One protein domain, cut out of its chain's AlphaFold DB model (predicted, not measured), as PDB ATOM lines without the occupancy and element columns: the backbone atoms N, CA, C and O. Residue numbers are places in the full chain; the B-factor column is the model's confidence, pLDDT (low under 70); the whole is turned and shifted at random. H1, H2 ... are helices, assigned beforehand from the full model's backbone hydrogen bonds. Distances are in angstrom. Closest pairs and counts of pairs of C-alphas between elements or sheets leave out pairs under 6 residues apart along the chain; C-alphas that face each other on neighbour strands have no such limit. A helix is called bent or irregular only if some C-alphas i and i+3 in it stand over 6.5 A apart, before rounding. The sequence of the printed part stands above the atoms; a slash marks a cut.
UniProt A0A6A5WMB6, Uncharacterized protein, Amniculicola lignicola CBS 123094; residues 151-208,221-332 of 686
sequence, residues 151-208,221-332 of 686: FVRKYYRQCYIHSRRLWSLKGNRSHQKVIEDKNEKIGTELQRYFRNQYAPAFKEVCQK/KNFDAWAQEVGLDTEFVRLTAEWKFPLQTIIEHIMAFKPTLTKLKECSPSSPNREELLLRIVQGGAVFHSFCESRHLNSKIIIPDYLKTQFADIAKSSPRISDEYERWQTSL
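This is residues 151 to 208 and 221 to 332 of the 686 residues of an uncharacterized protein of Amniculicola lignicola CBS 123094 (UniProt A0A6A5WMB6). This is a long rod of helices: H5, H6, H8 and H9 pack together toward one end, and the bent helix H2 runs to the other, where its arm H2b lies near H3. H1 and H2a make a hairpin, H4 packs on H2a, and short H7 packs on H1 and H6. The printed part has 170 residues with nine named helices, H1 to H9 in order, and no named strand, the class all helix; it is loose, with a radius of gyration of the C-alphas of 21.3 A and spans of 78 by 32 by 21 A.

Find C-alpha 151 at (11.561, -12.179, -27.502); from there H1 runs to residue 166, with a kink of 26 degrees near residue 159. H2, residues 172 to 208, was assigned as one helix by its hydrogen bonds but is bent, C-alphas 197 and 200 being 7.0 A apart; its arms are H2a, 172 to 197, 37.2 A long, and H2b, 200 to 208. Next come H3, 221 to 229; H4, 232 to 243; H5, 247 to 266, 28.8 A; H6, 272 to 294, 34.2 A; H7, 299 to 302; H8, 305 to 315; and H9, 319 to 332, ending at (23.901, -21.151, -8.642).

Look first at the hairpin of H1 and H2a, at a shallow tilt of 10 degrees, closest C-alphas His 162 and His 175, 5.4 A. H4 touches H2a with residues 236 to 240 alone. H6 is the hub, touching H5, H7, H8 and H9; its closest C-alphas to H9 are Ala 286 and Trp 328, 5.5 A. Every O i to N i+4 pair is within hydrogen-bond range in H2a, H2b, H3, H4 and H8; H1 has 11 of 12, H5 14 of 16, H6 18 of 19, H9 9 of 10, and H7 is too short.

The farthest C-alphas, Lys 208 and Ser 270, are 78.1 A apart. Residues 209 to 220 are not printed, a gap of 17.6 A between C-alphas 208 and 221. The links printed whole are tight. Residues 169 and 171 are under pLDDT 70.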
ATOM      1  N   PHE A 151      11.990 -11.138 -26.577       92.19
ATOM      2  CA  PHE A 151      11.561 -12.179 -27.502       92.19
ATOM      3  C   PHE A 151      12.612 -13.293 -27.627       92.19
ATOM      4  O   PHE A 151      12.230 -14.458 -27.713       92.19
ATOM      5  N   VAL A 152      13.912 -12.975 -27.565       92.75
ATOM      6  CA  VAL A 152      15.001 -13.967 -27.542       92.75
ATOM      7  C   VAL A 152      14.962 -14.745 -26.229       92.75
ATOM      8  O   VAL A 152      14.972 -15.978 -26.249       92.75
ATOM      9  N   ARG A 153      14.800 -14.052 -25.091       91.12
ATOM     10  CA  ARG A 153      14.662 -14.684 -23.765       91.12
ATOM     11  C   ARG A 153      13.510 -15.692 -23.725       91.12
ATOM     12  O   ARG A 153      13.654 -16.784 -23.174       91.12
ATOM     13  N   LYS A 154      12.389 -15.394 -24.392       92.06
ATOM     14  CA  LYS A 154      11.259 -16.327 -24.543       92.06
ATOM     15  C   LYS A 154      11.650 -17.628 -25.257       92.06
ATOM     16  O   LYS A 154      11.170 -18.695 -24.867       92.06
ATOM     17  N   TYR A 155      12.500 -17.569 -26.284       93.19
ATOM     18  CA  TYR A 155      13.018 -18.772 -26.944       93.19
ATOM     19  C   TYR A 155      14.042 -19.501 -26.072       93.19
ATOM     20  O   TYR A 155      13.978 -20.727 -25.985       93.19
ATOM     21  N   TYR A 156      14.910 -18.773 -25.362       94.06
ATOM     22  CA  TYR A 156      15.876 -19.361 -24.428       94.06
ATOM     23  C   TYR A 156      15.199 -20.223 -23.366       94.06
ATOM     24  O   TYR A 156      15.659 -21.333 -23.124       94.06
ATOM     25  N   ARG A 157      14.057 -19.794 -22.811       90.94
ATOM     26  CA  ARG A 157      13.283 -20.614 -21.858       90.94
ATOM     27  C   ARG A 157      12.917 -21.988 -22.420       90.94
ATOM     28  O   ARG A 157      13.024 -22.996 -21.728       90.94
ATOM     29  N   GLN A 158      12.532 -22.047 -23.693       91.81
ATOM     30  CA  GLN A 158      12.221 -23.315 -24.355       91.81
ATOM     31  C   GLN A 158      13.492 -24.139 -24.578       91.81
ATOM     32  O   GLN A 158      13.483 -25.350 -24.355       91.81
ATOM     33  N   CYS A 159      14.593 -23.488 -24.959       93.75
ATOM     34  CA  CYS A 159      15.888 -24.143 -25.097       93.75
ATOM     35  C   CYS A 159      16.377 -24.726 -23.766       93.75
ATOM     36  O   CYS A 159      16.809 -25.872 -23.758       93.75
ATOM     37  N   TYR A 160      16.221 -24.020 -22.640       93.94
ATOM     38  CA  TYR A 160      16.608 -24.512 -21.314       93.94
ATOM     39  C   TYR A 160      15.920 -25.827 -20.957       93.94
ATOM     40  O   TYR A 160      16.594 -26.765 -20.536       93.94
ATOM     41  N   ILE A 161      14.609 -25.941 -21.196       90.88
ATOM     42  CA  ILE A 161      13.854 -27.179 -20.941       90.88
ATOM     43  C   ILE A 161      14.460 -28.352 -21.722       90.88
ATOM     44  O   ILE A 161      14.591 -29.459 -21.195       90.88
ATOM     45  N   HIS A 162      14.852 -28.123 -22.976       93.06
ATOM     46  CA  HIS A 162      15.468 -29.152 -23.809       93.06
ATOM     47  C   HIS A 162      16.923 -29.432 -23.419       93.06
ATOM     48  O   HIS A 162      17.294 -30.600 -23.330       93.06
ATOM     49  N   SER A 163      17.718 -28.409 -23.098       93.00
ATOM     50  CA  SER A 163      19.093 -28.556 -22.608       93.00
ATOM     51  C   SER A 163      19.151 -29.330 -21.300       93.00
ATOM     52  O   SER A 163      19.989 -30.215 -21.147       93.00
ATOM     53  N   ARG A 164      18.198 -29.096 -20.396       92.88
ATOM     54  CA  ARG A 164      18.056 -29.853 -19.150       92.88
ATOM     55  C   ARG A 164      17.848 -31.345 -19.410       92.88
ATOM     56  O   ARG A 164      18.417 -32.183 -18.717       92.88
ATOM     57  N   ARG A 165      17.098 -31.701 -20.459       92.19
ATOM     58  CA  ARG A 165      16.886 -33.102 -20.864       92.19
ATOM     59  C   ARG A 165      18.119 -33.745 -21.503       92.19
ATOM     60  O   ARG A 165      18.238 -34.967 -21.438       92.19
ATOM     61  N   LEU A 166      19.057 -32.969 -22.057       92.06
ATOM     62  CA  LEU A 166      20.311 -33.496 -22.632       92.06
ATOM     63  C   LEU A 166      21.240 -34.112 -21.576       92.06
ATOM     64  O   LEU A 166      22.062 -34.974 -21.903       92.06
ATOM     65  N   TRP A 167      21.093 -33.724 -20.309       90.88
ATOM     66  CA  TRP A 167      21.795 -34.356 -19.191       90.88
ATOM     67  C   TRP A 167      21.341 -35.798 -18.941       90.88
ATOM     68  O   TRP A 167      22.105 -36.597 -18.397       90.88
ATOM     69  N   SER A 168      20.141 -36.169 -19.398       86.44
ATOM     70  CA  SER A 168      19.692 -37.558 -19.354       86.44
ATOM     71  C   SER A 168      20.484 -38.433 -20.342       86.44
ATOM     72  O   SER A 168      21.013 -37.973 -21.358       86.44
ATOM     73  N   LEU A 169      20.617 -39.724 -20.032       63.97
ATOM     74  CA  LEU A 169      21.426 -40.668 -20.815       63.97
ATOM     75  C   LEU A 169      20.715 -41.206 -22.071       63.97
ATOM     76  O   LEU A 169      21.328 -41.937 -22.843       63.97
ATOM     77  N   LYS A 170      19.438 -40.871 -22.301       77.00
ATOM     78  CA  LYS A 170      18.626 -41.473 -23.370       77.00
ATOM     79  C   LYS A 170      18.096 -40.411 -24.343       77.00
ATOM     80  O   LYS A 170      17.235 -39.622 -23.983       77.00
ATOM     81  N   GLY A 171      18.547 -40.468 -25.603       62.97
ATOM     82  CA  GLY A 171      17.846 -39.860 -26.747       62.97
ATOM     83  C   GLY A 171      18.102 -38.372 -27.035       62.97
ATOM     84  O   GLY A 171      17.155 -37.605 -27.174       62.97
ATOM     85  N   ASN A 172      19.360 -37.959 -27.219       79.38
ATOM     86  CA  ASN A 172      19.728 -36.536 -27.359       79.38
ATOM     87  C   ASN A 172      19.290 -35.859 -28.674       79.38
ATOM     88  O   ASN A 172      19.052 -34.652 -28.688       79.38
ATOM     89  N   ARG A 173      19.184 -36.605 -29.784       88.38
ATOM     90  CA  ARG A 173      19.027 -36.002 -31.125       88.38
ATOM     91  C   ARG A 173      17.722 -35.222 -31.299       88.38
ATOM     92  O   ARG A 173      17.718 -34.196 -31.968       88.38
ATOM     93  N   SER A 174      16.623 -35.678 -30.697       91.69
ATOM     94  CA  SER A 174      15.332 -34.983 -30.808       91.69
ATOM     95  C   SER A 174      15.351 -33.637 -30.081       91.69
ATOM     96  O   SER A 174      14.858 -32.649 -30.613       91.69
ATOM     97  N   HIS A 175      15.959 -33.569 -28.894       91.88
ATOM     98  CA  HIS A 175      16.107 -32.323 -28.139       91.88
ATOM     99  C   HIS A 175      17.073 -31.350 -28.805       91.88
ATOM    100  O   HIS A 175      16.775 -30.160 -28.854       91.88
ATOM    101  N   GLN A 176      18.168 -31.857 -29.373       92.75
ATOM    102  CA  GLN A 176      19.087 -31.053 -30.170       92.75
ATOM    103  C   GLN A 176      18.361 -30.396 -31.351       92.75
ATOM    104  O   GLN A 176      18.388 -29.174 -31.469       92.75
ATOM    105  N   LYS A 177      17.622 -31.186 -32.144       94.06
ATOM    106  CA  LYS A 177      16.853 -30.674 -33.284       94.06
ATOM    107  C   LYS A 177      15.858 -29.588 -32.872       94.06
ATOM    108  O   LYS A 177      15.773 -28.555 -33.520       94.06
ATOM    109  N   VAL A 178      15.140 -29.774 -31.759       93.31
ATOM    110  CA  VAL A 178      14.210 -28.736 -31.285       93.31
ATOM    111  C   VAL A 178      14.948 -27.438 -30.954       93.31
ATOM    112  O   VAL A 178      14.443 -26.372 -31.288       93.31
ATOM    113  N   ILE A 179      16.127 -27.491 -30.330       92.44
ATOM    114  CA  ILE A 179      16.905 -26.280 -30.024       92.44
ATOM    115  C   ILE A 179      17.438 -25.628 -31.309       92.44
ATOM    116  O   ILE A 179      17.421 -24.402 -31.415       92.44
ATOM    117  N   GLU A 180      17.856 -26.415 -32.302       94.19
ATOM    118  CA  GLU A 180      18.248 -25.921 -33.632       94.19
ATOM    119  C   GLU A 180      17.088 -25.178 -34.315       94.19
ATOM    120  O   GLU A 180      17.260 -24.021 -34.701       94.19
ATOM    121  N   ASP A 181      15.885 -25.763 -34.324       95.00
ATOM    122  CA  ASP A 181      14.672 -25.130 -34.860       95.00
ATOM    123  C   ASP A 181      14.325 -23.821 -34.113       95.00
ATOM    124  O   ASP A 181      13.781 -22.874 -34.687       95.00
ATOM    125  N   LYS A 182      14.597 -23.739 -32.797       93.94
ATOM    126  CA  LYS A 182      14.415 -22.490 -32.029       93.94
ATOM    127  C   LYS A 182      15.469 -21.454 -32.384       93.94
ATOM    128  O   LYS A 182      15.123 -20.286 -32.513       93.94
ATOM    129  N   ASN A 183      16.717 -21.862 -32.573       92.81
ATOM    130  CA  ASN A 183      17.797 -20.974 -32.986       92.81
ATOM    131  C   ASN A 183      17.548 -20.349 -34.364       92.81
ATOM    132  O   ASN A 183      17.821 -19.166 -34.552       92.81
ATOM    133  N   GLU A 184      16.983 -21.104 -35.307       94.38
ATOM    134  CA  GLU A 184      16.560 -20.569 -36.607       94.38
ATOM    135  C   GLU A 184      15.466 -19.495 -36.450       94.38
ATOM    136  O   GLU A 184      15.532 -18.413 -37.044       94.38
ATOM    137  N   LYS A 185      14.489 -19.744 -35.566       94.69
ATOM    138  CA  LYS A 185      13.443 -18.764 -35.228       94.69
ATOM    139  C   LYS A 185      14.005 -17.514 -34.555       94.69
ATOM    140  O   LYS A 185      13.561 -16.419 -34.889       94.69
ATOM    141  N   ILE A 186      14.985 -17.658 -33.657       91.88
ATOM    142  CA  ILE A 186      15.691 -16.526 -33.035       91.88
ATOM    143  C   ILE A 186      16.356 -15.669 -34.113       91.88
ATOM    144  O   ILE A 186      16.141 -14.462 -34.126       91.88
ATOM    145  N   GLY A 187      17.086 -16.280 -35.053       89.62
ATOM    146  CA  GLY A 187      17.709 -15.555 -36.166       89.62
ATOM    147  C   GLY A 187      16.691 -14.789 -37.018       89.62
ATOM    148  O   GLY A 187      16.904 -13.624 -37.347       89.62
ATOM    149  N   THR A 188      15.539 -15.404 -37.297       92.00
ATOM    150  CA  THR A 188      14.461 -14.774 -38.079       92.00
ATOM    151  C   THR A 188      13.825 -13.583 -37.345       92.00
ATOM    152  O   THR A 188      13.595 -12.530 -37.943       92.00
ATOM    153  N   GLU A 189      13.530 -13.720 -36.048       92.88
ATOM    154  CA  GLU A 189      12.955 -12.631 -35.245       92.88
ATOM    155  C   GLU A 189      13.968 -11.515 -34.982       92.88
ATOM    156  O   GLU A 189      13.594 -10.344 -35.005       92.88
ATOM    157  N   LEU A 190      15.253 -11.844 -34.821       89.88
ATOM    158  CA  LEU A 190      16.315 -10.846 -34.761       89.88
ATOM    159  C   LEU A 190      16.361 -10.038 -36.047       89.88
ATOM    160  O   LEU A 190      16.284  -8.816 -35.997       89.88
ATOM    161  N   GLN A 191      16.370 -10.695 -37.205       87.69
ATOM    162  CA  GLN A 191      16.377  -9.989 -38.483       87.69
ATOM    163  C   GLN A 191      15.180  -9.032 -38.611       87.69
ATOM    164  O   GLN A 191      15.317  -7.913 -39.111       87.69
ATOM    165  N   ARG A 192      14.002  -9.440 -38.118       90.06
ATOM    166  CA  ARG A 192      12.814  -8.578 -38.052       90.06
ATOM    167  C   ARG A 192      13.002  -7.411 -37.080       90.06
ATOM    168  O   ARG A 192      12.642  -6.288 -37.425       90.06
ATOM    169  N   TYR A 193      13.548  -7.665 -35.893       90.12
ATOM    170  CA  TYR A 193      13.827  -6.655 -34.874       90.12
ATOM    171  C   TYR A 193      14.773  -5.571 -35.403       90.12
ATOM    172  O   TYR A 193      14.402  -4.398 -35.388       90.12
ATOM    173  N   PHE A 194      15.918  -5.956 -35.978       86.50
ATOM    174  CA  PHE A 194      16.862  -5.021 -36.601       86.50
ATOM    175  C   PHE A 194      16.183  -4.230 -37.718       86.50
ATOM    176  O   PHE A 194      16.189  -3.001 -37.708       86.50
ATOM    177  N   ARG A 195      15.486  -4.901 -38.643       85.25
ATOM    178  CA  ARG A 195      14.781  -4.196 -39.722       85.25
ATOM    179  C   ARG A 195      13.811  -3.141 -39.184       85.25
ATOM    180  O   ARG A 195      13.754  -2.049 -39.733       85.25
ATOM    181  N   ASN A 196      13.077  -3.437 -38.115       89.25
ATOM    182  CA  ASN A 196      12.138  -2.493 -37.512       89.25
ATOM    183  C   ASN A 196      12.837  -1.340 -36.780       89.25
ATOM    184  O   ASN A 196      12.367  -0.208 -36.869       89.25
ATOM    185  N   GLN A 197      13.944  -1.610 -36.085       88.94
ATOM    186  CA  GLN A 197      14.707  -0.599 -35.352       88.94
ATOM    187  C   GLN A 197      15.376   0.409 -36.298       88.94
ATOM    188  O   GLN A 197      15.360   1.606 -36.023       88.94
ATOM    189  N   TYR A 198      15.896  -0.054 -37.438       86.38
ATOM    190  CA  TYR A 198      16.607   0.790 -38.407       86.38
ATOM    191  C   TYR A 198      15.726   1.295 -39.561       86.38
ATOM    192  O   TYR A 198      16.134   2.199 -40.290       86.38
ATOM    193  N   ALA A 199      14.495   0.792 -39.715       84.69
ATOM    194  CA  ALA A 199      13.550   1.283 -40.723       84.69
ATOM    195  C   ALA A 199      13.294   2.804 -40.660       84.69
ATOM    196  O   ALA A 199      13.211   3.414 -41.727       84.69
ATOM    197  N   PRO A 200      13.173   3.456 -39.482       89.19
ATOM    198  CA  PRO A 200      13.021   4.908 -39.408       89.19
ATOM    199  C   PRO A 200      14.246   5.665 -39.931       89.19
ATOM    200  O   PRO A 200      14.081   6.582 -40.732       89.19
ATOM    201  N   ALA A 201      15.456   5.243 -39.547       84.69
ATOM    202  CA  ALA A 201      16.705   5.849 -40.012       84.69
ATOM    203  C   ALA A 201      16.859   5.687 -41.530       84.69
ATOM    204  O   ALA A 201      17.107   6.655 -42.246       84.69
ATOM    205  N   PHE A 202      16.586   4.485 -42.043       80.31
ATOM    206  CA  PHE A 202      16.560   4.237 -43.479       80.31
ATOM    207  C   PHE A 202      15.516   5.105 -44.193       80.31
ATOM    208  O   PHE A 202      15.797   5.695 -45.232       80.31
ATOM    209  N   LYS A 203      14.314   5.257 -43.621       84.19
ATOM    210  CA  LYS A 203      13.264   6.123 -44.175       84.19
ATOM    211  C   LYS A 203      13.700   7.587 -44.223       84.19
ATOM    212  O   LYS A 203      13.354   8.266 -45.187       84.19
ATOM    213  N   GLU A 204      14.444   8.070 -43.231       85.12
ATOM    214  CA  GLU A 204      15.009   9.421 -43.222       85.12
ATOM    215  C   GLU A 204      16.063   9.598 -44.325       85.12
ATOM    216  O   GLU A 204      16.011  10.576 -45.072       85.12
ATOM    217  N   VAL A 205      16.958   8.618 -44.502       80.50
ATOM    218  CA  VAL A 205      17.930   8.590 -45.610       80.50
ATOM    219  C   VAL A 205      17.205   8.613 -46.961       80.50
ATOM    220  O   VAL A 205      17.528   9.431 -47.823       80.50
ATOM    221  N   CYS A 206      16.155   7.802 -47.124       76.06
ATOM    222  CA  CYS A 206      15.310   7.810 -48.321       76.06
ATOM    223  C   CYS A 206      14.553   9.132 -48.525       76.06
ATOM    224  O   CYS A 206      14.267   9.513 -49.655       76.06
ATOM    225  N   GLN A 207      14.165   9.829 -47.453       82.94
ATOM    226  CA  GLN A 207      13.503  11.131 -47.553       82.94
ATOM    227  C   GLN A 207      14.478  12.234 -47.960       82.94
ATOM    228  O   GLN A 207      14.095  13.104 -48.738       82.94
ATOM    229  N   LYS A 208      15.732  12.174 -47.505       80.62
ATOM    230  CA  LYS A 208      16.792  13.096 -47.936       80.62
ATOM    231  C   LYS A 208      17.165  12.898 -49.408       80.62
ATOM    232  O   LYS A 208      17.505  13.868 -50.076       80.62
ATOM    233  N   LYS A 221      16.764  -3.648 -52.312       72.75
ATOM    234  CA  LYS A 221      18.179  -3.744 -52.690       72.75
ATOM    235  C   LYS A 221      18.985  -2.566 -52.127       72.75
ATOM    236  O   LYS A 221      20.115  -2.751 -51.698       72.75
ATOM    237  N   ASN A 222      18.365  -1.385 -52.054       74.00
ATOM    238  CA  ASN A 222      18.959  -0.208 -51.425       74.00
ATOM    239  C   ASN A 222      19.043  -0.324 -49.898       74.00
ATOM    240  O   ASN A 222      19.973   0.227 -49.326       74.00
ATOM    241  N   PHE A 223      18.109  -1.021 -49.236       75.56
ATOM    242  CA  PHE A 223      18.211  -1.283 -47.797       75.56
ATOM    243  C   PHE A 223      19.377  -2.211 -47.490       75.56
ATOM    244  O   PHE A 223      20.165  -1.885 -46.616       75.56
ATOM    245  N   ASP A 224      19.506  -3.324 -48.216       75.81
ATOM    246  CA  ASP A 224      20.594  -4.282 -47.995       75.81
ATOM    247  C   ASP A 224      21.963  -3.620 -48.273       75.81
ATOM    248  O   ASP A 224      22.881  -3.736 -47.469       75.81
ATOM    249  N   ALA A 225      22.077  -2.820 -49.342       80.62
ATOM    250  CA  ALA A 225      23.296  -2.059 -49.637       80.62
ATOM    251  C   ALA A 225      23.611  -0.993 -48.572       80.62
ATOM    252  O   ALA A 225      24.755  -0.875 -48.139       80.62
ATOM    253  N   TRP A 226      22.602  -0.241 -48.121       82.38
ATOM    254  CA  TRP A 226      22.765   0.737 -47.045       82.38
ATOM    255  C   TRP A 226      23.150   0.059 -45.729       82.38
ATOM    256  O   TRP A 226      24.050   0.528 -45.044       82.38
ATOM    257  N   ALA A 227      22.512  -1.065 -45.390       79.88
ATOM    258  CA  ALA A 227      22.816  -1.850 -44.202       79.88
ATOM    259  C   ALA A 227      24.262  -2.357 -44.217       79.88
ATOM    260  O   ALA A 227      24.946  -2.290 -43.197       79.88
ATOM    261  N   GLN A 228      24.754  -2.789 -45.375       83.81
ATOM    262  CA  GLN A 228      26.152  -3.156 -45.552       83.81
ATOM    263  C   GLN A 228      27.090  -1.948 -45.371       83.81
ATOM    264  O   GLN A 228      28.099  -2.060 -44.677       83.81
ATOM    265  N   GLU A 229      26.740  -0.785 -45.934       82.75
ATOM    266  CA  GLU A 229      27.521   0.460 -45.835       82.75
ATOM    267  C   GLU A 229      27.634   0.971 -44.391       82.75
ATOM    268  O   GLU A 229      28.718   1.353 -43.953       82.75
ATOM    269  N   VAL A 230      26.543   0.923 -43.621       79.56
ATOM    270  CA  VAL A 230      26.550   1.324 -42.204       79.56
ATOM    271  C   VAL A 230      27.046   0.219 -41.261       79.56
ATOM    272  O   VAL A 230      27.044   0.404 -40.046       79.56
ATOM    273  N   GLY A 231      27.472  -0.933 -41.792       84.31
ATOM    274  CA  GLY A 231      27.992  -2.052 -41.003       84.31
ATOM    275  C   GLY A 231      26.933  -2.825 -40.206       84.31
ATOM    276  O   GLY A 231      27.290  -3.617 -39.330       84.31
ATOM    277  N   LEU A 232      25.644  -2.645 -40.515       81.56
ATOM    278  CA  LEU A 232      24.543  -3.359 -39.861       81.56
ATOM    279  C   LEU A 232      24.606  -4.859 -40.100       81.56
ATOM    280  O   LEU A 232      24.236  -5.608 -39.207       81.56
ATOM    281  N   ASP A 233      25.100  -5.311 -41.253       81.69
ATOM    282  CA  ASP A 233      25.285  -6.744 -41.495       81.69
ATOM    283  C   ASP A 233      26.324  -7.334 -40.538       81.69
ATOM    284  O   ASP A 233      26.114  -8.408 -39.978       81.69
ATOM    285  N   THR A 234      27.414  -6.610 -40.277       85.75
ATOM    286  CA  THR A 234      28.451  -7.034 -39.331       85.75
ATOM    287  C   THR A 234      27.910  -7.066 -37.906       85.75
ATOM    288  O   THR A 234      28.122  -8.044 -37.188       85.75
ATOM    289  N   GLU A 235      27.173  -6.032 -37.492       84.31
ATOM    290  CA  GLU A 235      26.567  -5.975 -36.161       84.31
ATOM    291  C   GLU A 235      25.451  -7.016 -35.989       84.31
ATOM    292  O   GLU A 235      25.390  -7.689 -34.961       84.31
ATOM    293  N   PHE A 236      24.621  -7.226 -37.012       85.19
ATOM    294  CA  PHE A 236      23.594  -8.263 -37.043       85.19
ATOM    295  C   PHE A 236      24.209  -9.657 -36.967       85.19
ATOM    296  O   PHE A 236      23.753 -10.474 -36.169       85.19
ATOM    297  N   VAL A 237      25.248  -9.949 -37.754       86.62
ATOM    298  CA  VAL A 237      25.959 -11.235 -37.708       86.62
ATOM    299  C   VAL A 237      26.592 -11.437 -36.334       86.62
ATOM    300  O   VAL A 237      26.457 -12.522 -35.765       86.62
ATOM    301  N   ARG A 238      27.207 -10.394 -35.764       90.12
ATOM    302  CA  ARG A 238      27.783 -10.421 -34.415       90.12
ATOM    303  C   ARG A 238      26.721 -10.722 -33.358       90.12
ATOM    304  O   ARG A 238      26.842 -11.716 -32.649       90.12
ATOM    305  N   LEU A 239      25.649  -9.934 -33.293       85.69
ATOM    306  CA  LEU A 239      24.584 -10.087 -32.295       85.69
ATOM    307  C   LEU A 239      23.783 -11.373 -32.503       85.69
ATOM    308  O   LEU A 239      23.389 -12.015 -31.536       85.69
ATOM    309  N   THR A 240      23.606 -11.825 -33.744       86.62
ATOM    310  CA  THR A 240      23.006 -13.134 -34.029       86.62
ATOM    311  C   THR A 240      23.910 -14.265 -33.550       86.62
ATOM    312  O   THR A 240      23.406 -15.232 -32.996       86.62
ATOM    313  N   ALA A 241      25.232 -14.168 -33.712       88.75
ATOM    314  CA  ALA A 241      26.163 -15.163 -33.180       88.75
ATOM    315  C   ALA A 241      26.248 -15.136 -31.640       88.75
ATOM    316  O   ALA A 241      26.412 -16.185 -31.008       88.75
ATOM    317  N   GLU A 242      26.119 -13.957 -31.032       90.00
ATOM    318  CA  GLU A 242      26.144 -13.766 -29.579       90.00
ATOM    319  C   GLU A 242      24.855 -14.249 -28.906       90.00
ATOM    320  O   GLU A 242      24.925 -14.987 -27.922       90.00
ATOM    321  N   TRP A 243      23.693 -13.892 -29.463       92.56
ATOM    322  CA  TRP A 243      22.361 -14.213 -28.939       92.56
ATOM    323  C   TRP A 243      21.750 -15.499 -29.513       92.56
ATOM    324  O   TRP A 243      20.596 -15.837 -29.230       92.56
ATOM    325  N   LYS A 244      22.492 -16.250 -30.330       92.88
ATOM    326  CA  LYS A 244      22.118 -17.626 -30.657       92.88
ATOM    327  C   LYS A 244      22.378 -18.493 -29.436       92.88
ATOM    328  O   LYS A 244      23.450 -18.447 -28.835       92.88
ATOM    329  N   PHE A 245      21.416 -19.348 -29.103       94.12
ATOM    330  CA  PHE A 245      21.581 -20.283 -28.004       94.12
ATOM    331  C   PHE A 245      22.749 -21.237 -28.327       94.12
ATOM    332  O   PHE A 245      22.685 -21.937 -29.349       94.12
ATOM    333  N   PRO A 246      23.811 -21.300 -27.501       95.25
ATOM    334  CA  PRO A 246      25.057 -21.989 -27.825       95.25
ATOM    335  C   PRO A 246      24.947 -23.499 -27.565       95.25
ATOM    336  O   PRO A 246      25.643 -24.083 -26.737       95.25
ATOM    337  N   LEU A 247      24.036 -24.140 -28.299       93.88
ATOM    338  CA  LEU A 247      23.678 -25.548 -28.160       93.88
ATOM    339  C   LEU A 247      24.890 -26.475 -28.230       93.88
ATOM    340  O   LEU A 247      25.032 -27.351 -27.382       93.88
ATOM    341  N   GLN A 248      25.748 -26.276 -29.231       93.56
ATOM    342  CA  GLN A 248      26.896 -27.142 -29.471       93.56
ATOM    343  C   GLN A 248      27.861 -27.116 -28.283       93.56
ATOM    344  O   GLN A 248      28.217 -28.165 -27.757       93.56
ATOM    345  N   THR A 249      28.186 -25.921 -27.787       95.31
ATOM    346  CA  THR A 249      29.057 -25.753 -26.623       95.31
ATOM    347  C   THR A 249      28.430 -26.339 -25.358       95.31
ATOM    348  O   THR A 249      29.120 -27.001 -24.588       95.31
ATOM    349  N   ILE A 250      27.117 -26.175 -25.150       95.19
ATOM    350  CA  ILE A 250      26.414 -26.800 -24.015       95.19
ATOM    351  C   ILE A 250      26.471 -28.330 -24.115       95.19
ATOM    352  O   ILE A 250      26.754 -28.992 -23.119       95.19
ATOM    353  N   ILE A 251      26.234 -28.903 -25.299       92.62
ATOM    354  CA  ILE A 251      26.345 -30.350 -25.526       92.62
ATOM    355  C   ILE A 251      27.761 -30.826 -25.224       92.62
ATOM    356  O   ILE A 251      27.912 -31.828 -24.536       92.62
ATOM    357  N   GLU A 252      28.784 -30.123 -25.702       93.31
ATOM    358  CA  GLU A 252      30.185 -30.479 -25.470       93.31
ATOM    359  C   GLU A 252      30.521 -30.511 -23.978       93.31
ATOM    360  O   GLU A 252      31.065 -31.511 -23.511       93.31
ATOM    361  N   HIS A 253      30.097 -29.502 -23.209       94.50
ATOM    362  CA  HIS A 253      30.262 -29.508 -21.755       94.50
ATOM    363  C   HIS A 253      29.540 -30.705 -21.124       94.50
ATOM    364  O   HIS A 253      30.162 -31.489 -20.411       94.50
ATOM    365  N   ILE A 254      28.258 -30.924 -21.440       92.69
ATOM    366  CA  ILE A 254      27.478 -32.063 -20.918       92.69
ATOM    367  C   ILE A 254      28.150 -33.403 -21.253       92.69
ATOM    368  O   ILE A 254      28.200 -34.313 -20.421       92.69
ATOM    369  N   MET A 255      28.662 -33.545 -22.473       90.94
ATOM    370  CA  MET A 255      29.346 -34.751 -22.929       90.94
ATOM    371  C   MET A 255      30.711 -34.927 -22.264       90.94
ATOM    372  O   MET A 255      31.116 -36.070 -22.084       90.94
ATOM    373  N   ALA A 256      31.380 -33.853 -21.842       92.25
ATOM    374  CA  ALA A 256      32.586 -33.923 -21.021       92.25
ATOM    375  C   ALA A 256      32.281 -34.361 -19.574       92.25
ATOM    376  O   ALA A 256      33.037 -35.142 -18.999       92.25
ATOM    377  N   PHE A 257      31.140 -33.951 -19.000       91.88
ATOM    378  CA  PHE A 257      30.724 -34.392 -17.659       91.88
ATOM    379  C   PHE A 257      30.369 -35.875 -17.591       91.88
ATOM    380  O   PHE A 257      30.667 -36.537 -16.598       91.88
ATOM    381  N   LYS A 258      29.691 -36.401 -18.617       90.25
ATOM    382  CA  LYS A 258      29.116 -37.755 -18.583       90.25
ATOM    383  C   LYS A 258      30.153 -38.850 -18.281       90.25
ATOM    384  O   LYS A 258      29.909 -39.608 -17.345       90.25
ATOM    385  N   PRO A 259      31.297 -38.946 -18.985       92.56
ATOM    386  CA  PRO A 259      32.325 -39.937 -18.684       92.56
ATOM    387  C   PRO A 259      32.868 -39.809 -17.261       92.56
ATOM    388  O   PRO A 259      33.040 -40.820 -16.590       92.56
ATOM    389  N   THR A 260      33.103 -38.584 -16.785       93.81
ATOM    390  CA  THR A 260      33.634 -38.333 -15.437       93.81
ATOM    391  C   THR A 260      32.629 -38.737 -14.362       93.81
ATOM    392  O   THR A 260      32.997 -39.406 -13.403       93.81
ATOM    393  N   LEU A 261      31.343 -38.433 -14.561       91.00
ATOM    394  CA  LEU A 261      30.260 -38.878 -13.681       91.00
ATOM    395  C   LEU A 261      30.099 -40.401 -13.671       91.00
ATOM    396  O   LEU A 261      29.852 -40.978 -12.616       91.00
ATOM    397  N   THR A 262      30.230 -41.063 -14.823       91.50
ATOM    398  CA  THR A 262      30.188 -42.531 -14.900       91.50
ATOM    399  C   THR A 262      31.371 -43.147 -14.158       91.50
ATOM    400  O   THR A 262      31.154 -43.980 -13.282       91.50
ATOM    401  N   LYS A 263      32.597 -42.668 -14.411       94.69
ATOM    402  CA  LYS A 263      33.801 -43.107 -13.688       94.69
ATOM    403  C   LYS A 263      33.655 -42.905 -12.185       94.69
ATOM    404  O   LYS A 263      33.971 -43.800 -11.415       94.69
ATOM    405  N   LEU A 264      33.112 -41.764 -11.761       93.12
ATOM    406  CA  LEU A 264      32.892 -41.487 -10.348       93.12
ATOM    407  C   LEU A 264      31.920 -42.484  -9.694       93.12
ATOM    408  O   LEU A 264      32.119 -42.872  -8.543       93.12
ATOM    409  N   LYS A 265      30.873 -42.902 -10.417       91.38
ATOM    410  CA  LYS A 265      29.911 -43.910  -9.942       91.38
ATOM    411  C   LYS A 265      30.518 -45.308  -9.861       91.38
ATOM    412  O   LYS A 265      30.110 -46.086  -9.006       91.38
ATOM    413  N   GLU A 266      31.466 -45.616 -10.738       94.62
ATOM    414  CA  GLU A 266      32.203 -46.883 -10.750       94.62
ATOM    415  C   GLU A 266      33.337 -46.908  -9.708       94.62
ATOM    416  O   GLU A 266      33.712 -47.974  -9.220       94.62
ATOM    417  N   CYS A 267      33.869 -45.744  -9.325       95.31
ATOM    418  CA  CYS A 267      34.914 -45.625  -8.316       95.31
ATOM    419  C   CYS A 267      34.396 -45.937  -6.906       95.31
ATOM    420  O   CYS A 267      33.495 -45.272  -6.387       95.31
ATOM    421  N   SER A 268      35.059 -46.893  -6.247       94.38
ATOM    422  CA  SER A 268      34.863 -47.185  -4.822       94.38
ATOM    423  C   SER A 268      35.005 -45.912  -3.966       94.38
ATOM    424  O   SER A 268      35.893 -45.101  -4.256       94.38
ATOM    425  N   PRO A 269      34.195 -45.732  -2.901       91.50
ATOM    426  CA  PRO A 269      34.316 -44.612  -1.964       91.50
ATOM    427  C   PRO A 269      35.731 -44.409  -1.406       91.50
ATOM    428  O   PRO A 269      36.123 -43.277  -1.160       91.50
ATOM    429  N   SER A 270      36.507 -45.488  -1.257       92.50
ATOM    430  CA  SER A 270      37.874 -45.462  -0.715       92.50
ATOM    431  C   SER A 270      38.969 -45.266  -1.772       92.50
ATOM    432  O   SER A 270      40.150 -45.361  -1.451       92.50
ATOM    433  N   SER A 271      38.615 -45.075  -3.048       93.94
ATOM    434  CA  SER A 271      39.611 -44.903  -4.109       93.94
ATOM    435  C   SER A 271      40.259 -43.514  -4.016       93.94
ATOM    436  O   SER A 271      39.521 -42.530  -4.024       93.94
ATOM    437  N   PRO A 272      41.602 -43.396  -4.020       90.31
ATOM    438  CA  PRO A 272      42.271 -42.089  -4.031       90.31
ATOM    439  C   PRO A 272      41.905 -41.261  -5.275       90.31
ATOM    440  O   PRO A 272      41.764 -40.046  -5.206       90.31
ATOM    441  N   ASN A 273      41.615 -41.926  -6.398       94.44
ATOM    442  CA  ASN A 273      41.195 -41.272  -7.640       94.44
ATOM    443  C   ASN A 273      39.778 -40.680  -7.554       94.44
ATOM    444  O   ASN A 273      39.380 -39.903  -8.422       94.44
ATOM    445  N   ARG A 274      38.981 -41.060  -6.542       92.31
ATOM    446  CA  ARG A 274      37.621 -40.544  -6.367       92.31
ATOM    447  C   ARG A 274      37.651 -39.047  -6.085       92.31
ATOM    448  O   ARG A 274      36.907 -38.320  -6.729       92.31
ATOM    449  N   GLU A 275      38.518 -38.596  -5.181       91.19
ATOM    450  CA  GLU A 275      38.642 -37.178  -4.829       91.19
ATOM    451  C   GLU A 275      39.026 -36.327  -6.045       91.19
ATOM    452  O   GLU A 275      38.396 -35.308  -6.319       91.19
ATOM    453  N   GLU A 276      39.973 -36.800  -6.856       93.25
ATOM    454  CA  GLU A 276      40.367 -36.105  -8.080       93.25
ATOM    455  C   GLU A 276      39.217 -36.018  -9.102       93.25
ATOM    456  O   GLU A 276      38.987 -34.969  -9.707       93.25
ATOM    457  N   LEU A 277      38.442 -37.094  -9.278       93.81
ATOM    458  CA  LEU A 277      37.265 -37.087 -10.155       93.81
ATOM    459  C   LEU A 277      36.181 -36.120  -9.660       93.81
ATOM    460  O   LEU A 277      35.557 -35.442 -10.478       93.81
ATOM    461  N   LEU A 278      35.957 -36.053  -8.345       91.75
ATOM    462  CA  LEU A 278      35.007 -35.125  -7.728       91.75
ATOM    463  C   LEU A 278      35.445 -33.670  -7.947       91.75
ATOM    464  O   LEU A 278      34.638 -32.855  -8.396       91.75
ATOM    465  N   LEU A 279      36.725 -33.360  -7.716       91.75
ATOM    466  CA  LEU A 279      37.281 -32.025  -7.943       91.75
ATOM    467  C   LEU A 279      37.128 -31.599  -9.410       91.75
ATOM    468  O   LEU A 279      36.626 -30.510  -9.681       91.75
ATOM    469  N   ARG A 280      37.454 -32.483 -10.365       93.75
ATOM    470  CA  ARG A 280      37.264 -32.224 -11.806       93.75
ATOM    471  C   ARG A 280      35.804 -31.949 -12.166       93.75
ATOM    472  O   ARG A 280      35.532 -31.144 -13.055       93.75
ATOM    473  N   ILE A 281      34.855 -32.611 -11.503       93.06
ATOM    474  CA  ILE A 281      33.421 -32.373 -11.704       93.06
ATOM    475  C   ILE A 281      33.021 -30.988 -11.191       93.06
ATOM    476  O   ILE A 281      32.335 -30.266 -11.909       93.06
ATOM    477  N   VAL A 282      33.448 -30.603  -9.987       92.62
ATOM    478  CA  VAL A 282      33.127 -29.285  -9.417       92.62
ATOM    479  C   VAL A 282      33.761 -28.164 -10.242       92.62
ATOM    480  O   VAL A 282      33.063 -27.234 -10.639       92.62
ATOM    481  N   GLN A 283      35.035 -28.301 -10.615       92.00
ATOM    482  CA  GLN A 283      35.730 -27.353 -11.493       92.00
ATOM    483  C   GLN A 283      35.070 -27.258 -12.872       92.00
ATOM    484  O   GLN A 283      34.821 -26.161 -13.369       92.00
ATOM    485  N   GLY A 284      34.709 -28.394 -13.477       93.38
ATOM    486  CA  GLY A 284      33.934 -28.403 -14.716       93.38
ATOM    487  C   GLY A 284      32.590 -27.688 -14.553       93.38
ATOM    488  O   GLY A 284      32.153 -26.978 -15.460       93.38
ATOM    489  N   GLY A 285      31.941 -27.853 -13.394       92.94
ATOM    490  CA  GLY A 285      30.697 -27.183 -13.003       92.94
ATOM    491  C   GLY A 285      30.836 -25.667 -12.979       92.94
ATOM    492  O   GLY A 285      30.019 -24.967 -13.584       92.94
ATOM    493  N   ALA A 286      31.902 -25.180 -12.347       91.69
ATOM    494  CA  ALA A 286      32.257 -23.768 -12.298       91.69
ATOM    495  C   ALA A 286      32.551 -23.210 -13.700       91.69
ATOM    496  O   ALA A 286      31.944 -22.218 -14.094       91.69
ATOM    497  N   VAL A 287      33.372 -23.892 -14.508       93.69
ATOM    498  CA  VAL A 287      33.661 -23.485 -15.899       93.69
ATOM    499  C   VAL A 287      32.380 -23.409 -16.732       93.69
ATOM    500  O   VAL A 287      32.154 -22.436 -17.455       93.69
ATOM    501  N   PHE A 288      31.499 -24.405 -16.606       95.12
ATOM    502  CA  PHE A 288      30.211 -24.408 -17.293       95.12
ATOM    503  C   PHE A 288      29.301 -23.260 -16.833       95.12
ATOM    504  O   PHE A 288      28.596 -22.667 -17.654       95.12
ATOM    505  N   HIS A 289      29.314 -22.930 -15.539       93.88
ATOM    506  CA  HIS A 289      28.591 -21.783 -14.998       93.88
ATOM    507  C   HIS A 289      29.117 -20.464 -15.575       93.88
ATOM    508  O   HIS A 289      28.325 -19.721 -16.150       93.88
ATOM    509  N   SER A 290      30.430 -20.223 -15.526       91.44
ATOM    510  CA  SER A 290      31.055 -19.018 -16.088       91.44
ATOM    511  C   SER A 290      30.782 -18.883 -17.587       91.44
ATOM    512  O   SER A 290      30.482 -17.797 -18.082       91.44
ATOM    513  N   PHE A 291      30.799 -20.000 -18.324       94.38
ATOM    514  CA  PHE A 291      30.389 -20.020 -19.726       94.38
ATOM    515  C   PHE A 291      28.930 -19.572 -19.900       94.38
ATOM    516  O   PHE A 291      28.645 -18.723 -20.747       94.38
ATOM    517  N   CYS A 292      28.005 -20.115 -19.104       93.94
ATOM    518  CA  CYS A 292      26.602 -19.712 -19.151       93.94
ATOM    519  C   CYS A 292      26.441 -18.218 -18.835       93.94
ATOM    520  O   CYS A 292      25.780 -17.513 -19.597       93.94
ATOM    521  N   GLU A 293      27.092 -17.722 -17.783       90.62
ATOM    522  CA  GLU A 293      27.041 -16.317 -17.367       90.62
ATOM    523  C   GLU A 293      27.562 -15.381 -18.467       90.62
ATOM    524  O   GLU A 293      26.875 -14.425 -18.830       90.62
ATOM    525  N   SER A 294      28.683 -15.730 -19.114       89.75
ATOM    526  CA  SER A 294      29.249 -14.974 -20.247       89.75
ATOM    527  C   SER A 294      28.308 -14.861 -21.457       89.75
ATOM    528  O   SER A 294      28.495 -14.014 -22.329       89.75
ATOM    529  N   ARG A 295      27.289 -15.725 -21.526       90.56
ATOM    530  CA  ARG A 295      26.272 -15.770 -22.584       90.56
ATOM    531  C   ARG A 295      24.889 -15.327 -22.105       90.56
ATOM    532  O   ARG A 295      23.909 -15.532 -22.824       90.56
ATOM    533  N   HIS A 296      24.794 -14.746 -20.909       90.81
ATOM    534  CA  HIS A 296      23.532 -14.396 -20.246       90.81
ATOM    535  C   HIS A 296      22.562 -15.582 -20.134       90.81
ATOM    536  O   HIS A 296      21.338 -15.428 -20.211       90.81
ATOM    537  N   LEU A 297      23.110 -16.786 -19.984       92.81
ATOM    538  CA  LEU A 297      22.353 -17.999 -19.739       92.81
ATOM    539  C   LEU A 297      22.340 -18.298 -18.252       92.81
ATOM    540  O   LEU A 297      23.352 -18.186 -17.566       92.81
ATOM    541  N   ASN A 298      21.197 -18.758 -17.761       92.25
ATOM    542  CA  ASN A 298      21.096 -19.146 -16.368       92.25
ATOM    543  C   ASN A 298      21.385 -20.648 -16.212       92.25
ATOM    544  O   ASN A 298      20.539 -21.501 -16.509       92.25
ATOM    545  N   SER A 299      22.586 -20.985 -15.734       94.44
ATOM    546  CA  SER A 299      22.994 -22.380 -15.521       94.44
ATOM    547  C   SER A 299      22.119 -23.102 -14.491       94.44
ATOM    548  O   SER A 299      21.959 -24.318 -14.597       94.44
ATOM    549  N   LYS A 300      21.503 -22.383 -13.538       93.56
ATOM    550  CA  LYS A 300      20.563 -22.938 -12.547       93.56
ATOM    551  C   LYS A 300      19.396 -23.653 -13.218       93.56
ATOM    552  O   LYS A 300      18.917 -24.660 -12.700       93.56
ATOM    553  N   ILE A 301      18.965 -23.147 -14.373       94.00
ATOM    554  CA  ILE A 301      17.853 -23.695 -15.155       94.00
ATOM    555  C   ILE A 301      18.326 -24.867 -16.027       94.00
ATOM    556  O   ILE A 301      17.611 -25.854 -16.209       94.00
ATOM    557  N   ILE A 302      19.547 -24.776 -16.564       94.94
ATOM    558  CA  ILE A 302      20.105 -25.797 -17.460       94.94
ATOM    559  C   ILE A 302      20.495 -27.067 -16.693       94.94
ATOM    560  O   ILE A 302      20.308 -28.168 -17.215       94.94
ATOM    561  N   ILE A 303      21.033 -26.933 -15.480       93.81
ATOM    562  CA  ILE A 303      21.473 -28.063 -14.656       93.81
ATOM    563  C   ILE A 303      20.249 -28.692 -13.957       93.81
ATOM    564  O   ILE A 303      19.548 -28.014 -13.202       93.81
ATOM    565  N   PRO A 304      19.959 -29.988 -14.177       91.75
ATOM    566  CA  PRO A 304      18.915 -30.711 -13.456       91.75
ATOM    567  C   PRO A 304      19.116 -30.733 -11.940       91.75
ATOM    568  O   PRO A 304      20.241 -30.881 -11.469       91.75
ATOM    569  N   ASP A 305      18.021 -30.693 -11.177       89.31
ATOM    570  CA  ASP A 305      18.105 -30.650  -9.708       89.31
ATOM    571  C   ASP A 305      18.720 -31.930  -9.137       89.31
ATOM    572  O   ASP A 305      19.561 -31.854  -8.251       89.31
ATOM    573  N   TYR A 306      18.439 -33.094  -9.738       89.62
ATOM    574  CA  TYR A 306      19.057 -34.358  -9.323       89.62
ATOM    575  C   TYR A 306      20.592 -34.354  -9.435       89.62
ATOM    576  O   TYR A 306      21.259 -35.100  -8.719       89.62
ATOM    577  N   LEU A 307      21.163 -33.554 -10.348       89.75
ATOM    578  CA  LEU A 307      22.614 -33.384 -10.439       89.75
ATOM    579  C   LEU A 307      23.117 -32.420  -9.377       89.75
ATOM    580  O   LEU A 307      24.148 -32.701  -8.786       89.75
ATOM    581  N   LYS A 308      22.383 -31.338  -9.089       89.75
ATOM    582  CA  LYS A 308      22.724 -30.425  -7.988       89.75
ATOM    583  C   LYS A 308      22.791 -31.176  -6.658       89.75
ATOM    584  O   LYS A 308      23.764 -31.000  -5.936       89.75
ATOM    585  N   THR A 309      21.823 -32.059  -6.390       88.88
ATOM    586  CA  THR A 309      21.826 -32.938  -5.210       88.88
ATOM    587  C   THR A 309      23.032 -33.871  -5.214       88.88
ATOM    588  O   THR A 309      23.759 -33.916  -4.232       88.88
ATOM    589  N   GLN A 310      23.320 -34.536  -6.341       87.25
ATOM    590  CA  GLN A 310      24.523 -35.370  -6.450       87.25
ATOM    591  C   GLN A 310      25.800 -34.567  -6.186       87.25
ATOM    592  O   GLN A 310      26.680 -35.064  -5.499       87.25
ATOM    593  N   PHE A 311      25.906 -33.335  -6.690       88.44
ATOM    594  CA  PHE A 311      27.061 -32.476  -6.434       88.44
ATOM    595  C   PHE A 311      27.153 -32.032  -4.969       88.44
ATOM    596  O   PHE A 311      28.259 -31.971  -4.444       88.44
ATOM    597  N   ALA A 312      26.026 -31.789  -4.297       88.88
ATOM    598  CA  ALA A 312      26.002 -31.474  -2.868       88.88
ATOM    599  C   ALA A 312      26.477 -32.662  -2.017       88.88
ATOM    600  O   ALA A 312      27.313 -32.499  -1.132       88.88
ATOM    601  N   ASP A 313      25.999 -33.873  -2.317       87.56
ATOM    602  CA  ASP A 313      26.431 -35.097  -1.630       87.56
ATOM    603  C   ASP A 313      27.926 -35.371  -1.854       87.56
ATOM    604  O   ASP A 313      28.639 -35.829  -0.964       87.56
ATOM    605  N   ILE A 314      28.407 -35.047  -3.055       82.56
ATOM    606  CA  ILE A 314      29.818 -35.094  -3.441       82.56
ATOM    607  C   ILE A 314      30.648 -34.098  -2.625       82.56
ATOM    608  O   ILE A 314      31.691 -34.479  -2.097       82.56
ATOM    609  N   ALA A 315      30.197 -32.853  -2.493       85.62
ATOM    610  CA  ALA A 315      30.928 -31.802  -1.793       85.62
ATOM    611  C   ALA A 315      31.140 -32.119  -0.308       85.62
ATOM    612  O   ALA A 315      32.231 -31.915   0.214       85.62
ATOM    613  N   LYS A 316      30.150 -32.749   0.336       89.25
ATOM    614  CA  LYS A 316      30.238 -33.202   1.736       89.25
ATOM    615  C   LYS A 316      31.326 -34.252   1.990       89.25
ATOM    616  O   LYS A 316      31.660 -34.509   3.142       89.25
ATOM    617  N   SER A 317      31.861 -34.894   0.947       87.31
ATOM    618  CA  SER A 317      32.841 -35.980   1.096       87.31
ATOM    619  C   SER A 317      34.295 -35.520   1.267       87.31
ATOM    620  O   SER A 317      35.119 -36.329   1.688       87.31
ATOM    621  N   SER A 318      34.623 -34.256   0.970       89.25
ATOM    622  CA  SER A 318      35.974 -33.701   1.151       89.25
ATOM    623  C   SER A 318      35.912 -32.197   1.442       89.25
ATOM    624  O   SER A 318      35.308 -31.469   0.651       89.25
ATOM    625  N   PRO A 319      36.590 -31.699   2.498       90.25
ATOM    626  CA  PRO A 319      36.653 -30.267   2.804       90.25
ATOM    627  C   PRO A 319      37.180 -29.424   1.636       90.25
ATOM    628  O   PRO A 319      36.601 -28.400   1.300       90.25
ATOM    629  N   ARG A 320      38.216 -29.909   0.937       88.62
ATOM    630  CA  ARG A 320      38.803 -29.212  -0.219       88.62
ATOM    631  C   ARG A 320      37.791 -29.008  -1.348       88.62
ATOM    632  O   ARG A 320      37.823 -28.000  -2.045       88.62
ATOM    633  N   ILE A 321      36.925 -29.995  -1.566       91.50
ATOM    634  CA  ILE A 321      35.883 -29.934  -2.596       91.50
ATOM    635  C   ILE A 321      34.723 -29.061  -2.119       91.50
ATOM    636  O   ILE A 321      34.103 -28.395  -2.944       91.50
ATOM    637  N   SER A 322      34.456 -29.047  -0.811       91.88
ATOM    638  CA  SER A 322      33.431 -28.210  -0.193       91.88
ATOM    639  C   SER A 322      33.639 -26.734  -0.521       91.88
ATOM    640  O   SER A 322      32.706 -26.110  -1.006       91.88
ATOM    641  N   ASP A 323      34.854 -26.199  -0.380       89.69
ATOM    642  CA  ASP A 323      35.127 -24.775  -0.641       89.69
ATOM    643  C   ASP A 323      34.871 -24.379  -2.108       89.69
ATOM    644  O   ASP A 323      34.211 -23.379  -2.403       89.69
ATOM    645  N   GLU A 324      35.353 -25.186  -3.059       89.38
ATOM    646  CA  GLU A 324      35.118 -24.944  -4.490       89.38
ATOM    647  C   GLU A 324      33.646 -25.142  -4.868       89.38
ATOM    648  O   GLU A 324      33.088 -24.409  -5.693       89.38
ATOM    649  N   TYR A 325      32.988 -26.120  -4.243       92.94
ATOM    650  CA  TYR A 325      31.565 -26.336  -4.425       92.94
ATOM    651  C   TYR A 325      30.756 -25.168  -3.871       92.94
ATOM    652  O   TYR A 325      29.834 -24.732  -4.546       92.94
ATOM    653  N   GLU A 326      31.112 -24.617  -2.714       90.12
ATOM    654  CA  GLU A 326      30.442 -23.471  -2.101       90.12
ATOM    655  C   GLU A 326      30.518 -22.221  -2.974       90.12
ATOM    656  O   GLU A 326      29.502 -21.554  -3.199       90.12
ATOM    657  N   ARG A 327      31.684 -21.935  -3.563       87.25
ATOM    658  CA  ARG A 327      31.830 -20.839  -4.539       87.25
ATOM    659  C   ARG A 327      30.907 -21.030  -5.739       87.25
ATOM    660  O   ARG A 327      30.182 -20.116  -6.153       87.25
ATOM    661  N   TRP A 328      30.890 -22.241  -6.290       90.94
ATOM    662  CA  TRP A 328      30.017 -22.570  -7.411       90.94
ATOM    663  C   TRP A 328      28.533 -22.513  -7.023       90.94
ATOM    664  O   TRP A 328      27.714 -21.944  -7.749       90.94
ATOM    665  N   GLN A 329      28.177 -23.045  -5.858       90.75
ATOM    666  CA  GLN A 329      26.815 -23.111  -5.355       90.75
ATOM    667  C   GLN A 329      26.282 -21.717  -5.036       90.75
ATOM    668  O   GLN A 329      25.147 -21.424  -5.395       90.75
ATOM    669  N   THR A 330      27.094 -20.833  -4.456       87.69
ATOM    670  CA  THR A 330      26.762 -19.414  -4.249       87.69
ATOM    671  C   THR A 330      26.352 -18.757  -5.564       87.69
ATOM    672  O   THR A 330      25.360 -18.033  -5.629       87.69
ATOM    673  N   SER A 331      27.045 -19.093  -6.650       87.56
ATOM    674  CA  SER A 331      26.722 -18.577  -7.979       87.56
ATOM    675  C   SER A 331      25.435 -19.195  -8.554       87.56
ATOM    676  O   SER A 331      24.627 -18.496  -9.167       87.56
ATOM    677  N   LEU A 332      25.169 -20.484  -8.294       90.44
ATOM    678  CA  LEU A 332      23.901 -21.151  -8.642       90.44
ATOM    679  C   LEU A 332      22.701 -20.682  -7.806       90.44
ATOM    680  O   LEU A 332      21.560 -20.820  -8.253       90.44
TER     681      LEU A 332